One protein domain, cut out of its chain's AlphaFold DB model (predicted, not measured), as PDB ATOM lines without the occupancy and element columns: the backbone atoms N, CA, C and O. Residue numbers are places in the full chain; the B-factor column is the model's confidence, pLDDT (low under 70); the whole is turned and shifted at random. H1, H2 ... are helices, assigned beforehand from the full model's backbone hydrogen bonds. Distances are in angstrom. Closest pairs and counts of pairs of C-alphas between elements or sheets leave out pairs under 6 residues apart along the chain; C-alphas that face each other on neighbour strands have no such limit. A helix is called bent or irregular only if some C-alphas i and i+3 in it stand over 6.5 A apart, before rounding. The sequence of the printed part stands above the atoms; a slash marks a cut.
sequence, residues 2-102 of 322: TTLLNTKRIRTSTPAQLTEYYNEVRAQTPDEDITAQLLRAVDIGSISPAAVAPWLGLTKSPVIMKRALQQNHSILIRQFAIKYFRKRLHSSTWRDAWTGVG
ATOM      1  N   THR A   2       7.862 -30.607 -32.363       63.91
ATOM      2  CA  THR A   2       8.796 -30.966 -33.448       63.91
ATOM      3  C   THR A   2       8.246 -30.455 -34.781       63.91
ATOM      4  O   THR A   2       7.159 -30.869 -35.187       63.91
ATOM      5  N   THR A   3       8.963 -29.559 -35.464       81.19
ATOM      6  CA  THR A   3       8.554 -29.076 -36.792       81.19
ATOM      7  C   THR A   3       8.784 -30.179 -37.830       81.19
ATOM      8  O   THR A   3       9.853 -30.794 -37.884       81.19
ATOM      9  N   LEU A   4       7.771 -30.457 -38.655       90.81
ATOM     10  CA  LEU A   4       7.866 -31.449 -39.727       90.81
ATOM     11  C   LEU A   4       8.669 -30.887 -40.911       90.81
ATOM     12  O   LEU A   4       8.444 -29.756 -41.349       90.81
ATOM     13  N   LEU A   5       9.580 -31.686 -41.471       94.12
ATOM     14  CA  LEU A   5      10.344 -31.310 -42.657       94.12
ATOM     15  C   LEU A   5       9.451 -31.189 -43.896       94.12
ATOM     16  O   LEU A   5       8.664 -32.074 -44.230       94.12
ATOM     17  N   ASN A   6       9.643 -30.110 -44.651       95.94
ATOM     18  CA  ASN A   6       8.954 -29.867 -45.908       95.94
ATOM     19  C   ASN A   6       9.660 -30.621 -47.047       95.94
ATOM     20  O   ASN A   6      10.535 -30.090 -47.734       95.94
ATOM     21  N   THR A   7       9.258 -31.874 -47.271       95.69
ATOM     22  CA  THR A   7       9.832 -32.746 -48.314       95.69
ATOM     23  C   THR A   7       9.641 -32.200 -49.732       95.69
ATOM     24  O   THR A   7      10.449 -32.493 -50.615       95.69
ATOM     25  N   LYS A   8       8.615 -31.371 -49.980       96.31
ATOM     26  CA  LYS A   8       8.431 -30.676 -51.265       96.31
ATOM     27  C   LYS A   8       9.540 -29.645 -51.485       96.31
ATOM     28  O   LYS A   8      10.181 -29.695 -52.529       96.31
ATOM     29  N   ARG A   9       9.820 -28.791 -50.489       96.38
ATOM     30  CA  ARG A   9      10.929 -27.817 -50.534       96.38
ATOM     31  C   ARG A   9      12.267 -28.531 -50.701       96.38
ATOM     32  O   ARG A   9      13.067 -28.109 -51.527       96.38
ATOM     33  N   ILE A  10      12.486 -29.640 -49.988       97.25
ATOM     34  CA  ILE A  10      13.727 -30.422 -50.094       97.25
ATOM     35  C   ILE A  10      13.959 -30.929 -51.528       97.25
ATOM     36  O   ILE A  10      15.066 -30.805 -52.045       97.25
ATOM     37  N   ARG A  11      12.928 -31.466 -52.195       96.25
ATOM     38  CA  ARG A  11      13.049 -32.015 -53.562       96.25
ATOM     39  C   ARG A  11      13.384 -30.971 -54.624       96.25
ATOM     40  O   ARG A  11      14.024 -31.313 -55.612       96.25
ATOM     41  N   THR A  12      12.932 -29.734 -54.445       96.50
ATOM     42  CA  THR A  12      13.103 -28.658 -55.435       96.50
ATOM     43  C   THR A  12      14.288 -27.744 -55.133       96.50
ATOM     44  O   THR A  12      14.555 -26.829 -55.906       96.50
ATOM     45  N   SER A  13      14.977 -27.948 -54.009       96.75
ATOM     46  CA  SER A  13      16.066 -27.081 -53.558       96.75
ATOM     47  C   SER A  13      17.420 -27.513 -54.119       96.75
ATOM     48  O   SER A  13      17.738 -28.698 -54.211       96.75
ATOM     49  N   THR A  14      18.267 -26.534 -54.418       96.31
ATOM     50  CA  THR A  14      19.697 -26.745 -54.680       96.31
ATOM     51  C   THR A  14      20.458 -27.069 -53.381       96.31
ATOM     52  O   THR A  14      19.962 -26.785 -52.288       96.31
ATOM     53  N   PRO A  15      21.696 -27.606 -53.435       94.31
ATOM     54  CA  PRO A  15      22.473 -27.892 -52.222       94.31
ATOM     55  C   PRO A  15      22.705 -26.682 -51.297       94.31
ATOM     56  O   PRO A  15      22.732 -26.840 -50.075       94.31
ATOM     57  N   ALA A  16      22.854 -25.477 -51.860       95.62
ATOM     58  CA  ALA A  16      22.999 -24.244 -51.083       95.62
ATOM     59  C   ALA A  16      21.695 -23.898 -50.344       95.62
ATOM     60  O   ALA A  16      21.712 -23.717 -49.128       95.62
ATOM     61  N   GLN A  17      20.561 -23.938 -51.051       97.62
ATOM     62  CA  GLN A  17      19.229 -23.714 -50.474       97.62
ATOM     63  C   GLN A  17      18.866 -24.762 -49.414       97.62
ATOM     64  O   GLN A  17      18.238 -24.432 -48.415       97.62
ATOM     65  N   LEU A  18      19.288 -26.021 -49.587       97.50
ATOM     66  CA  LEU A  18      19.119 -27.053 -48.560       97.50
ATOM     67  C   LEU A  18      19.906 -26.732 -47.291       97.50
ATOM     68  O   LEU A  18      19.411 -26.958 -46.195       97.50
ATOM     69  N   THR A  19      21.122 -26.201 -47.426       96.31
ATOM     70  CA  THR A  19      21.940 -25.818 -46.267       96.31
ATOM     71  C   THR A  19      21.283 -24.683 -45.484       96.31
ATOM     72  O   THR A  19      21.233 -24.734 -44.258       96.31
ATOM     73  N   GLU A  20      20.752 -23.681 -46.184       96.62
ATOM     74  CA  GLU A  20      19.987 -22.583 -45.587       96.62
ATOM     75  C   GLU A  20      18.715 -23.099 -44.903       96.62
ATOM     76  O   GLU A  20      18.529 -22.886 -43.707       96.62
ATOM     77  N   TYR A  21      17.918 -23.904 -45.609       97.50
ATOM     78  CA  TYR A  21      16.705 -24.504 -45.059       97.50
ATOM     79  C   TYR A  21      16.978 -25.341 -43.803       97.50
ATOM     80  O   TYR A  21      16.266 -25.234 -42.807       97.50
ATOM     81  N   TYR A  22      18.024 -26.166 -43.808       97.06
ATOM     82  CA  TYR A  22      18.363 -26.961 -42.635       97.06
ATOM     83  C   TYR A  22      18.847 -26.111 -41.458       97.06
ATOM     84  O   TYR A  22      18.579 -26.479 -40.317       97.06
ATOM     85  N   ASN A  23      19.508 -24.975 -41.702       95.44
ATOM     86  CA  ASN A  23      19.830 -24.017 -40.643       95.44
ATOM     87  C   ASN A  23      18.570 -23.388 -40.036       95.44
ATOM     88  O   ASN A  23      18.480 -23.300 -38.813       95.44
ATOM     89  N   GLU A  24      17.594 -23.006 -40.867       95.12
ATOM     90  CA  GLU A  24      16.302 -22.478 -40.405       95.12
ATOM     91  C   GLU A  24      15.589 -23.490 -39.494       95.12
ATOM     92  O   GLU A  24      15.205 -23.169 -38.371       95.12
ATOM     93  N   VAL A  25      15.447 -24.743 -39.947       95.06
ATOM     94  CA  VAL A  25      14.731 -25.784 -39.186       95.06
ATOM     95  C   VAL A  25      15.449 -26.125 -37.881       95.06
ATOM     96  O   VAL A  25      14.804 -26.356 -36.856       95.06
ATOM     97  N   ARG A  26      16.784 -26.116 -37.892       94.69
ATOM     98  CA  ARG A  26      17.619 -26.395 -36.719       94.69
ATOM     99  C   ARG A  26      17.423 -25.393 -35.580       94.69
ATOM    100  O   ARG A  26      17.664 -25.743 -34.431       94.69
ATOM    101  N   ALA A  27      16.946 -24.179 -35.863       92.31
ATOM    102  CA  ALA A  27      16.609 -23.206 -34.823       92.31
ATOM    103  C   ALA A  27      15.410 -23.639 -33.957       92.31
ATOM    104  O   ALA A  27      15.244 -23.142 -32.847       92.31
ATOM    105  N   GLN A  28      14.569 -24.549 -34.459       93.31
ATOM    106  CA  GLN A  28      13.304 -24.935 -33.823       93.31
ATOM    107  C   GLN A  28      13.212 -26.433 -33.517       93.31
ATOM    108  O   GLN A  28      12.373 -26.848 -32.722       93.31
ATOM    109  N   THR A  29      14.040 -27.254 -34.165       94.25
ATOM    110  CA  THR A  29      13.952 -28.714 -34.099       94.25
ATOM    111  C   THR A  29      15.308 -29.317 -33.738       94.25
ATOM    112  O   THR A  29      16.306 -28.945 -34.361       94.25
ATOM    113  N   PRO A  30      15.366 -30.266 -32.783       94.75
ATOM    114  CA  PRO A  30      16.596 -30.974 -32.461       94.75
ATOM    115  C   PRO A  30      17.218 -31.668 -33.676       94.75
ATOM    116  O   PRO A  30      16.533 -32.223 -34.539       94.75
ATOM    117  N   ASP A  31      18.545 -31.681 -33.696       95.75
ATOM    118  CA  ASP A  31      19.389 -32.312 -34.710       95.75
ATOM    119  C   ASP A  31      18.976 -33.789 -34.955       95.75
ATOM    120  O   ASP A  31      18.874 -34.266 -36.095       95.75
ATOM    121  N   GLU A  32      18.697 -34.524 -33.881       95.31
ATOM    122  CA  GLU A  32      18.300 -35.932 -33.893       95.31
ATOM    123  C   GLU A  32      16.954 -36.159 -34.590       95.31
ATOM    124  O   GLU A  32      16.822 -37.133 -35.340       95.31
ATOM    125  N   ASP A  33      15.993 -35.256 -34.379       96.31
ATOM    126  CA  ASP A  33      14.657 -35.310 -34.975       96.31
ATOM    127  C   ASP A  33      14.722 -34.990 -36.468       96.31
ATOM    128  O   ASP A  33      14.146 -35.717 -37.281       96.31
ATOM    129  N   ILE A  34      15.485 -33.960 -36.854       97.06
ATOM    130  CA  ILE A  34      15.736 -33.629 -38.267       97.06
ATOM    131  C   ILE A  34      16.360 -34.833 -38.973       97.06
ATOM    132  O   ILE A  34      15.918 -35.234 -40.050       97.06
ATOM    133  N   THR A  35      17.360 -35.455 -38.347       97.56
ATOM    134  CA  THR A  35      18.030 -36.637 -38.899       97.56
ATOM    135  C   THR A  35      17.064 -37.804 -39.062       97.56
ATOM    136  O   THR A  35      17.041 -38.423 -40.124       97.56
ATOM    137  N   ALA A  36      16.253 -38.105 -38.044       97.19
ATOM    138  CA  ALA A  36      15.274 -39.185 -38.111       97.19
ATOM    139  C   ALA A  36      14.252 -38.951 -39.234       97.19
ATOM    140  O   ALA A  36      13.971 -39.866 -40.010       97.19
ATOM    141  N   GLN A  37      13.755 -37.719 -39.376       97.62
ATOM    142  CA  GLN A  37      12.829 -37.348 -40.444       97.62
ATOM    143  C   GLN A  37      13.472 -37.442 -41.835       97.62
ATOM    144  O   GLN A  37      12.845 -37.973 -42.749       97.62
ATOM    145  N   LEU A  38      14.719 -36.986 -42.005       98.00
ATOM    146  CA  LEU A  38      15.446 -37.089 -43.277       98.00
ATOM    147  C   LEU A  38      15.687 -38.543 -43.682       98.00
ATOM    148  O   LEU A  38      15.409 -38.908 -44.823       98.00
ATOM    149  N   LEU A  39      16.183 -39.371 -42.760       97.94
ATOM    150  CA  LEU A  39      16.430 -40.787 -43.028       97.94
ATOM    151  C   LEU A  39      15.126 -41.511 -43.371       97.94
ATOM    152  O   LEU A  39      15.069 -42.200 -44.384       97.94
ATOM    153  N   ARG A  40      14.051 -41.272 -42.609       97.81
ATOM    154  CA  ARG A  40      12.731 -41.841 -42.908       97.81
ATOM    155  C   ARG A  40      12.204 -41.391 -44.269       97.81
ATOM    156  O   ARG A  40      11.672 -42.209 -45.007       97.81
ATOM    157  N   ALA A  41      12.344 -40.111 -44.614       97.56
ATOM    158  CA  ALA A  41      11.889 -39.584 -45.899       97.56
ATOM    159  C   ALA A  41      12.660 -40.187 -47.083       97.56
ATOM    160  O   ALA A  41      12.078 -40.366 -48.151       97.56
ATOM    161  N   VAL A  42      13.946 -40.504 -46.909       98.00
ATOM    162  CA  VAL A  42      14.722 -41.241 -47.915       98.00
ATOM    163  C   VAL A  42      14.261 -42.692 -48.006       98.00
ATOM    164  O   VAL A  42      14.060 -43.182 -49.113       98.00
ATOM    165  N   ASP A  43      14.068 -43.353 -46.866       97.69
ATOM    166  CA  ASP A  43      13.653 -44.758 -46.779       97.69
ATOM    167  C   ASP A  43      12.324 -45.014 -47.512       97.69
ATOM    168  O   ASP A  43      12.218 -45.918 -48.334       97.69
ATOM    169  N   ILE A  44      11.337 -44.127 -47.334       97.44
ATOM    170  CA  ILE A  44      10.047 -44.208 -48.044       97.44
ATOM    171  C   ILE A  44      10.075 -43.600 -49.463       97.44
ATOM    172  O   ILE A  44       9.023 -43.402 -50.069       97.44
ATOM    173  N   GLY A  45      11.245 -43.209 -49.979       96.25
ATOM    174  CA  GLY A  45      11.404 -42.638 -51.322       96.25
ATOM    175  C   GLY A  45      10.822 -41.231 -51.519       96.25
ATOM    176  O   GLY A  45      10.677 -40.772 -52.651       96.25
ATOM    177  N   SER A  46      10.492 -40.513 -50.442       97.12
ATOM    178  CA  SER A  46       9.923 -39.156 -50.509       97.12
ATOM    179  C   SER A  46      10.940 -38.077 -50.882       97.12
ATOM    180  O   SER A  46      10.551 -37.027 -51.397       97.12
ATOM    181  N   ILE A  47      12.231 -38.300 -50.622       97.69
ATOM    182  CA  ILE A  47      13.327 -37.407 -51.028       97.69
ATOM    183  C   ILE A  47      14.530 -38.218 -51.525       97.69
ATOM    184  O   ILE A  47      14.728 -39.367 -51.141       97.69
ATOM    185  N   SER A  48      15.372 -37.601 -52.357       97.00
ATOM    186  CA  SER A  48      16.626 -38.220 -52.801       97.00
ATOM    187  C   SER A  48      17.632 -38.335 -51.645       97.00
ATOM    188  O   SER A  48      17.809 -37.359 -50.908       97.00
ATOM    189  N   PRO A  49      18.394 -39.443 -51.529       97.50
ATOM    190  CA  PRO A  49      19.483 -39.562 -50.556       97.50
ATOM    191  C   PRO A  49      20.533 -38.440 -50.652       97.50
ATOM    192  O   PRO A  49      21.172 -38.094 -49.659       97.50
ATOM    193  N   ALA A  50      20.703 -37.832 -51.834       97.25
ATOM    194  CA  ALA A  50      21.606 -36.697 -52.043       97.25
ATOM    195  C   ALA A  50      21.247 -35.478 -51.176       97.25
ATOM    196  O   ALA A  50      22.138 -34.720 -50.787       97.25
ATOM    197  N   ALA A  51      19.970 -35.323 -50.808       97.31
ATOM    198  CA  ALA A  51      19.502 -34.235 -49.956       97.31
ATOM    199  C   ALA A  51      20.016 -34.328 -48.509       97.31
ATOM    200  O   ALA A  51      19.983 -33.334 -47.785       97.31
ATOM    201  N   VAL A  52      20.528 -35.490 -48.084       97.62
ATOM    202  CA  VAL A  52      21.100 -35.699 -46.744       97.62
ATOM    203  C   VAL A  52      22.548 -35.198 -46.659       97.62
ATOM    204  O   VAL A  52      23.023 -34.859 -45.578       97.62
ATOM    205  N   ALA A  53      23.265 -35.080 -47.784       97.06
ATOM    206  CA  ALA A  53      24.665 -34.648 -47.767       97.06
ATOM    207  C   ALA A  53      24.874 -33.230 -47.187       97.06
ATOM    208  O   ALA A  53      25.752 -33.089 -46.330       97.06
ATOM    209  N   PRO A  54      24.089 -32.196 -47.566       96.88
ATOM    210  CA  PRO A  54      24.185 -30.877 -46.936       96.88
ATOM    211  C   PRO A  54      23.932 -30.924 -45.424       96.88
ATOM    212  O   PRO A  54      24.670 -30.298 -44.665       96.88
ATOM    213  N   TRP A  55      22.967 -31.737 -44.975       97.44
ATOM    214  CA  TRP A  55      22.667 -31.915 -43.551       97.44
ATOM    215  C   TRP A  55      23.854 -32.492 -42.771       97.44
ATOM    216  O   TRP A  55      24.254 -31.940 -41.747       97.44
ATOM    217  N   LEU A  56      24.487 -33.553 -43.288       96.25
ATOM    218  CA  LEU A  56      25.671 -34.156 -42.658       96.25
ATOM    219  C   LEU A  56      26.877 -33.210 -42.612       96.25
ATOM    220  O   LEU A  56      27.734 -33.346 -41.737       96.25
ATOM    221  N   GLY A  57      26.959 -32.266 -43.552       93.69
ATOM    222  CA  GLY A  57      27.967 -31.212 -43.531       93.69
ATOM    223  C   GLY A  57      27.694 -30.110 -42.517       93.69
ATOM    224  O   GLY A  57      28.648 -29.494 -42.045       93.69
ATOM    225  N   LEU A  58      26.424 -29.884 -42.185       94.38
ATOM    226  CA  LEU A  58      25.999 -28.848 -41.257       94.38
ATOM    227  C   LEU A  58      26.058 -29.308 -39.798       94.38
ATOM    228  O   LEU A  58      26.566 -28.589 -38.933       94.38
ATOM    229  N   THR A  59      25.539 -30.504 -39.514       92.94
ATOM    230  CA  THR A  59      25.534 -31.023 -38.148       92.94
ATOM    231  C   THR A  59      26.959 -31.255 -37.646       92.94
ATOM    232  O   THR A  59      27.853 -31.684 -38.383       92.94
ATOM    233  N   LYS A  60      27.169 -30.995 -36.353       90.12
ATOM    234  CA  LYS A  60      28.395 -31.338 -35.614       90.12
ATOM    235  C   LYS A  60      28.187 -32.516 -34.659       90.12
ATOM    236  O   LYS A  60      29.164 -33.003 -34.101       90.12
ATOM    237  N   SER A  61      26.956 -33.024 -34.530       93.50
ATOM    238  CA  SER A  61      26.621 -34.114 -33.611       93.50
ATOM    239  C   SER A  61      27.316 -35.415 -34.034       93.50
ATOM    240  O   SER A  61      27.222 -35.818 -35.204       93.50
ATOM    241  N   PRO A  62      28.070 -36.074 -33.141       93.00
ATOM    242  CA  PRO A  62      28.596 -37.413 -33.390       93.00
ATOM    243  C   PRO A  62      27.501 -38.486 -33.450       93.00
ATOM    244  O   PRO A  62      27.622 -39.432 -34.225       93.00
ATOM    245  N   VAL A  63      26.397 -38.301 -32.718       94.31
ATOM    246  CA  VAL A  63      25.254 -39.231 -32.703       94.31
ATOM    247  C   VAL A  63      24.606 -39.308 -34.085       94.31
ATOM    248  O   VAL A  63      24.319 -40.398 -34.581       94.31
ATOM    249  N   ILE A  64      24.448 -38.164 -34.758       96.19
ATOM    250  CA  ILE A  64      23.966 -38.124 -36.147       96.19
ATOM    251  C   ILE A  64      24.927 -38.853 -37.082       96.19
ATOM    252  O   ILE A  64      24.485 -39.609 -37.946       96.19
ATOM    253  N   MET A  65      26.236 -38.653 -36.903       96.62
ATOM    254  CA  MET A  65      27.242 -39.345 -37.710       96.62
ATOM    255  C   MET A  65      27.124 -40.862 -37.548       96.62
ATOM    256  O   MET A  65      27.107 -41.578 -38.547       96.62
ATOM    257  N   LYS A  66      26.971 -41.341 -36.306       96.69
ATOM    258  CA  LYS A  66      26.748 -42.756 -36.000       96.69
ATOM    259  C   LYS A  66      25.491 -43.281 -36.702       96.69
ATOM    260  O   LYS A  66      25.584 -44.248 -37.452       96.69
ATOM    261  N   ARG A  67      24.345 -42.601 -36.559       96.94
ATOM    262  CA  ARG A  67      23.083 -42.989 -37.226       96.94
ATOM    263  C   ARG A  67      23.212 -43.042 -38.750       96.94
ATOM    264  O   ARG A  67      22.729 -43.980 -39.376       96.94
ATOM    265  N   ALA A  68      23.886 -42.064 -39.354       97.38
ATOM    266  CA  ALA A  68      24.084 -42.013 -40.802       97.38
ATOM    267  C   ALA A  68      25.017 -43.121 -41.327       97.38
ATOM    268  O   ALA A  68      24.855 -43.557 -42.468       97.38
ATOM    269  N   LEU A  69      25.974 -43.574 -40.507       97.31
ATOM    270  CA  LEU A  69      26.845 -44.715 -40.804       97.31
ATOM    271  C   LEU A  69      26.134 -46.065 -40.616       97.31
ATOM    272  O   LEU A  69      26.401 -46.974 -41.394       97.31
ATOM    273  N   GLN A  70      25.249 -46.183 -39.621       96.38
ATOM    274  CA  GLN A  70      24.576 -47.439 -39.253       96.38
ATOM    275  C   GLN A  70      23.286 -47.721 -40.028       96.38
ATOM    276  O   GLN A  70      22.873 -48.872 -40.116       96.38
ATOM    277  N   GLN A  71      22.620 -46.705 -40.586       96.06
ATOM    278  CA  GLN A  71      21.404 -46.961 -41.362       96.06
ATOM    279  C   GLN A  71      21.682 -47.920 -42.534       96.06
ATOM    280  O   GLN A  71      22.736 -47.868 -43.179       96.06
ATOM    281  N   ASN A  72      20.722 -48.797 -42.820       94.94
ATOM    282  CA  ASN A  72      20.881 -49.896 -43.768       94.94
ATOM    283  C   ASN A  72      20.192 -49.669 -45.131       94.94
ATOM    284  O   ASN A  72      20.515 -50.385 -46.075       94.94
ATOM    285  N   HIS A  73      19.336 -48.652 -45.280       94.38
ATOM    286  CA  HIS A  73      18.510 -48.430 -46.477       94.38
ATOM    287  C   HIS A  73      19.193 -47.630 -47.603       94.38
ATOM    288  O   HIS A  73      18.729 -47.652 -48.740       94.38
ATOM    289  N   SER A  74      20.303 -46.921 -47.347       96.44
ATOM    290  CA  SER A  74      20.984 -46.131 -48.386       96.44
ATOM    291  C   SER A  74      22.512 -46.189 -48.325       96.44
ATOM    292  O   SER A  74      23.153 -45.551 -47.487       96.44
ATOM    293  N   ILE A  75      23.118 -46.859 -49.309       95.31
ATOM    294  CA  ILE A  75      24.579 -46.862 -49.527       95.31
ATOM    295  C   ILE A  75      25.105 -45.433 -49.734       95.31
ATOM    296  O   ILE A  75      26.162 -45.064 -49.222       95.31
ATOM    297  N   LEU A  76      24.365 -44.599 -50.472       96.69
ATOM    298  CA  LEU A  76      24.808 -43.246 -50.804       96.69
ATOM    299  C   LEU A  76      24.915 -42.357 -49.550       96.69
ATOM    300  O   LEU A  76      25.890 -41.618 -49.406       96.69
ATOM    301  N   ILE A  77      23.983 -42.486 -48.596       97.69
ATOM    302  CA  ILE A  77      24.073 -41.789 -47.301       97.69
ATOM    303  C   ILE A  77      25.299 -42.258 -46.517       97.69
ATOM    304  O   ILE A  77      26.043 -41.412 -46.019       97.69
ATOM    305  N   ARG A  78      25.571 -43.570 -46.447       97.50
ATOM    306  CA  ARG A  78      26.768 -44.083 -45.755       97.50
ATOM    307  C   ARG A  78      28.056 -43.581 -46.404       97.50
ATOM    308  O   ARG A  78      28.983 -43.196 -45.699       97.50
ATOM    309  N   GLN A  79      28.115 -43.488 -47.733       96.69
ATOM    310  CA  GLN A  79      29.261 -42.894 -48.434       96.69
ATOM    311  C   GLN A  79      29.471 -41.418 -48.067       96.69
ATOM    312  O   GLN A  79      30.610 -40.998 -47.825       96.69
ATOM    313  N   PHE A  80      28.398 -40.624 -47.983       97.06
ATOM    314  CA  PHE A  80      28.494 -39.251 -47.489       97.06
ATOM    315  C   PHE A  80      28.946 -39.214 -46.031       97.06
ATOM    316  O   PHE A  80      29.864 -38.460 -45.706       97.06
ATOM    317  N   ALA A  81      28.379 -40.059 -45.173       97.62
ATOM    318  CA  ALA A  81      28.758 -40.158 -43.771       97.62
ATOM    319  C   ALA A  81      30.248 -40.508 -43.616       97.62
ATOM    320  O   ALA A  81      30.957 -39.788 -42.923       97.62
ATOM    321  N   ILE A  82      30.784 -41.486 -44.358       97.88
ATOM    322  CA  ILE A  82      32.226 -41.803 -44.383       97.88
ATOM    323  C   ILE A  82      33.055 -40.574 -44.789       97.88
ATOM    324  O   ILE A  82      34.077 -40.268 -44.167       97.88
ATOM    325  N   LYS A  83      32.625 -39.835 -45.820       96.25
ATOM    326  CA  LYS A  83      33.316 -38.620 -46.285       96.25
ATOM    327  C   LYS A  83      33.354 -37.536 -45.203       96.25
ATOM    328  O   LYS A  83      34.399 -36.907 -45.028       96.25
ATOM    329  N   TYR A  84      32.251 -37.294 -44.497       95.81
ATOM    330  CA  TYR A  84      32.190 -36.287 -43.432       95.81
ATOM    331  C   TYR A  84      32.877 -36.751 -42.147       95.81
ATOM    332  O   TYR A  84      33.605 -35.969 -41.538       95.81
ATOM    333  N   PHE A  85      32.745 -38.025 -41.787       96.44
ATOM    334  CA  PHE A  85      33.469 -38.638 -40.679       96.44
ATOM    335  C   PHE A  85      34.978 -38.488 -40.865       96.44
ATOM    336  O   PHE A  85      35.657 -37.968 -39.984       96.44
ATOM    337  N   ARG A  86      35.492 -38.787 -42.067       95.62
ATOM    338  CA  ARG A  86      36.891 -38.527 -42.430       95.62
ATOM    339  C   ARG A  86      37.300 -37.083 -42.147       95.62
ATOM    340  O   ARG A  86      38.349 -36.856 -41.557       95.62
ATOM    341  N   LYS A  87      36.504 -36.101 -42.586       94.31
ATOM    342  CA  LYS A  87      36.814 -34.680 -42.356       94.31
ATOM    343  C   LYS A  87      36.927 -34.366 -40.863       94.31
ATOM    344  O   LYS A  87      37.861 -33.672 -40.479       94.31
ATOM    345  N   ARG A  88      36.032 -34.912 -40.032       93.75
ATOM    346  CA  ARG A  88      36.078 -34.727 -38.574       93.75
ATOM    347  C   ARG A  88      37.273 -35.419 -37.919       93.75
ATOM    348  O   ARG A  88      37.881 -34.870 -37.014       93.75
ATOM    349  N   LEU A  89      37.681 -36.583 -38.416       94.31
ATOM    350  CA  LEU A  89      38.892 -37.251 -37.928       94.31
ATOM    351  C   LEU A  89      40.188 -36.490 -38.268       94.31
ATOM    352  O   LEU A  89      41.229 -36.700 -37.640       94.31
ATOM    353  N   HIS A  90      40.137 -35.585 -39.247       92.00
ATOM    354  CA  HIS A  90      41.232 -34.675 -39.573       92.00
ATOM    355  C   HIS A  90      41.225 -33.370 -38.759       92.00
ATOM    356  O   HIS A  90      42.247 -32.688 -38.760       92.00
ATOM    357  N   SER A  91      40.131 -33.011 -38.078       92.31
ATOM    358  CA  SER A  91      40.042 -31.781 -37.279       92.31
ATOM    359  C   SER A  91      40.498 -31.983 -35.829       92.31
ATOM    360  O   SER A  91      40.815 -33.094 -35.402       92.31
ATOM    361  N   SER A  92      40.525 -30.894 -35.056       92.00
ATOM    362  CA  SER A  92      40.778 -30.913 -33.606       92.00
ATOM    363  C   SER A  92      39.706 -31.679 -32.819       92.00
ATOM    364  O   SER A  92      39.992 -32.238 -31.769       92.00
ATOM    365  N   THR A  93      38.489 -31.776 -33.359       92.44
ATOM    366  CA  THR A  93      37.339 -32.498 -32.779       92.44
ATOM    367  C   THR A  93      37.316 -33.997 -33.101       92.44
ATOM    368  O   THR A  93      36.269 -34.646 -33.044       92.44
ATOM    369  N   TRP A  94      38.453 -34.574 -33.498       95.00
ATOM    370  CA  TRP A  94      38.509 -35.977 -33.905       95.00
ATOM    371  C   TRP A  94      38.142 -36.939 -32.766       95.00
ATOM    372  O   TRP A  94      37.529 -37.968 -33.046       95.00
ATOM    373  N   ARG A  95      38.478 -36.599 -31.508       96.00
ATOM    374  CA  ARG A  95      38.149 -37.411 -30.323       96.00
ATOM    375  C   ARG A  95      36.644 -37.555 -30.187       96.00
ATOM    376  O   ARG A  95      36.164 -38.679 -30.183       96.00
ATOM    377  N   ASP A  96      35.912 -36.444 -30.216       96.06
ATOM    378  CA  ASP A  96      34.443 -36.429 -30.145       96.06
ATOM    379  C   ASP A  96      33.808 -37.223 -31.287       96.06
ATOM    380  O   ASP A  96      32.812 -37.923 -31.105       96.06
ATOM    381  N   ALA A  97      34.384 -37.133 -32.490       95.50
ATOM    382  CA  ALA A  97      33.918 -37.922 -33.621       95.50
ATOM    383  C   ALA A  97      34.136 -39.425 -33.387       95.50
ATOM    384  O   ALA A  97      33.225 -40.206 -33.643       95.50
ATOM    385  N   TRP A  98      35.314 -39.824 -32.901       97.44
ATOM    386  CA  TRP A  98      35.662 -41.221 -32.637       97.44
ATOM    387  C   TRP A  98      34.861 -41.812 -31.470       97.44
ATOM    388  O   TRP A  98      34.253 -42.871 -31.605       97.44
ATOM    389  N   THR A  99      34.804 -41.122 -30.332       97.44
ATOM    390  CA  THR A  99      34.053 -41.571 -29.152       97.44
ATOM    391  C   THR A  99      32.556 -41.565 -29.412       97.44
ATOM    392  O   THR A  99      31.861 -42.491 -29.007       97.44
ATOM    393  N   GLY A 100      32.050 -40.585 -30.158       95.75
ATOM    394  CA  GLY A 100      30.628 -40.465 -30.434       95.75
ATOM    395  C   GLY A 100      30.063 -41.488 -31.422       95.75
ATOM    396  O   GLY A 100      28.853 -41.709 -31.434       95.75
ATOM    397  N   VAL A 101      30.912 -42.177 -32.195       96.31
ATOM    398  CA  VAL A 101      30.504 -43.406 -32.904       96.31
ATOM    399  C   VAL A 101      30.612 -44.664 -32.034       96.31
ATOM    400  O   VAL A 101      30.208 -45.735 -32.474       96.31
ATOM    401  N   GLY A 102      31.067 -44.542 -30.783       97.25
ATOM    402  CA  GLY A 102      31.254 -45.640 -29.828       97.25
ATOM    403  C   GLY A 102      32.704 -46.106 -29.690       97.25
ATOM    404  O   GLY A 102      32.937 -47.210 -29.202       97.25
TER     405      GLY A 102
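AT A GLANCE: This is residues 2 to 102 of the 322 residues of an uncharacterized protein of Plenodomus tracheiphilus IPT5 (UniProt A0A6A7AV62). Four helices, H3 to H6, lie side by side as a small bundle, running alternately one way and the other, with H3 and H5 in one layer and H4 and H6 in the other. At one end of the long axis H2 crosses H4 on the side away from H6, with the short H1 near it; at the other end H7 packs on H5 and H6. The printed part has 101 residues with seven named helices, H1 to H7 in order along the chain, and no named strand; its class is all helix. The helices that touch are part aligned, part crossed: of seven such pairs, three are at a shallow tilt and the rest are steeper. The whole is compact, with a radius of gyration of the C-alphas of 12.9 A, and rounded, spanning 37 by 28 by 23 A.

HOW THE PARTS SIT: Start with H1, residues 7 to 12, and go on to H2, residues 15 to 26: they are close but not clearly touching, their closest C-alphas being those of Ile 10 and Leu 18, 6.5 A apart. Next comes H3, residues 31 to 43, and then H4, residues 49 to 58. H3 and H4 form a helical hairpin and only just touch, with 3 pairs of C-alphas within 8 A; H3 does so with residues 38 to 42 alone, and the closest C-alphas are those of Val 42 and Pro 49, 5.7 A apart. Look back from Pro 54 to Thr 19: these are the closest C-alphas of H4 and H2, 5.6 A apart, and the two helices touch at a steep tilt of 62 degrees. H1 is close to H4 but not clearly touching, with the C-alphas of Ile 10 and Ala 51 closest at 6.9 A. H5, residues 62 to 70, touches H3, which meets it with residues 31 to 35 alone; the C-alphas of Glu 32 and Ile 64 are closest at 6.5 A, and the tilt is a shallow 16 degrees, the same way. H6, residues 75 to 89, forms a helical hairpin with H5, opposite ways at 36 degrees, a tilt only just steep; the C-alphas of Leu 69 and Arg 78 are closest at 5.0 A. H6 also touches H4, the same way at a shallow tilt of 15 degrees, with Ala 53 and Phe 80 closest at 6.0 A between C-alphas. H7, residues 94 to 100, touches H5, with the C-alphas of Pro 62 and Gly 100 closest at 4.7 A, and touches residues 85 to 89 of H6, with those of Arg 88 and Trp 94 closest at 5.4 A. H3 and H6 are apart. In H1, H2, H3, H5, H6 and H7 every O i to N i+4 pair is within hydrogen-bond range; in H4 it is 3 of 6.

IN THESE COORDINATES: Find C-alpha 7 at (9.832, -32.746, -48.314), where H1 begins. H2, residues 15 to 26, measures 16.3 A from first to last C-alpha, H3, residues 31 to 43, 18.3 A, and H4, residues 49 to 58, 15.6 A. H4 is irregular, but only just: C-alphas 51 and 54 are 6.51 A apart. H5, residues 62 to 70, measures 12.3 A. Go to C-alpha 75 at (24.579, -46.862, -49.527); from there H6, the longest helix, runs 20.8 A to C-alpha 89. H7 ends at C-alpha 100, at (30.628, -40.465, -30.434).

THE WHOLE: The two C-alphas farthest apart are those of Lys 8 and Arg 95, at 37.0 A. The printed part has no cut, and each link between successive helices is tight. The mean pLDDT of the printed part is 95.5; look to residue 2 for the one value under 70.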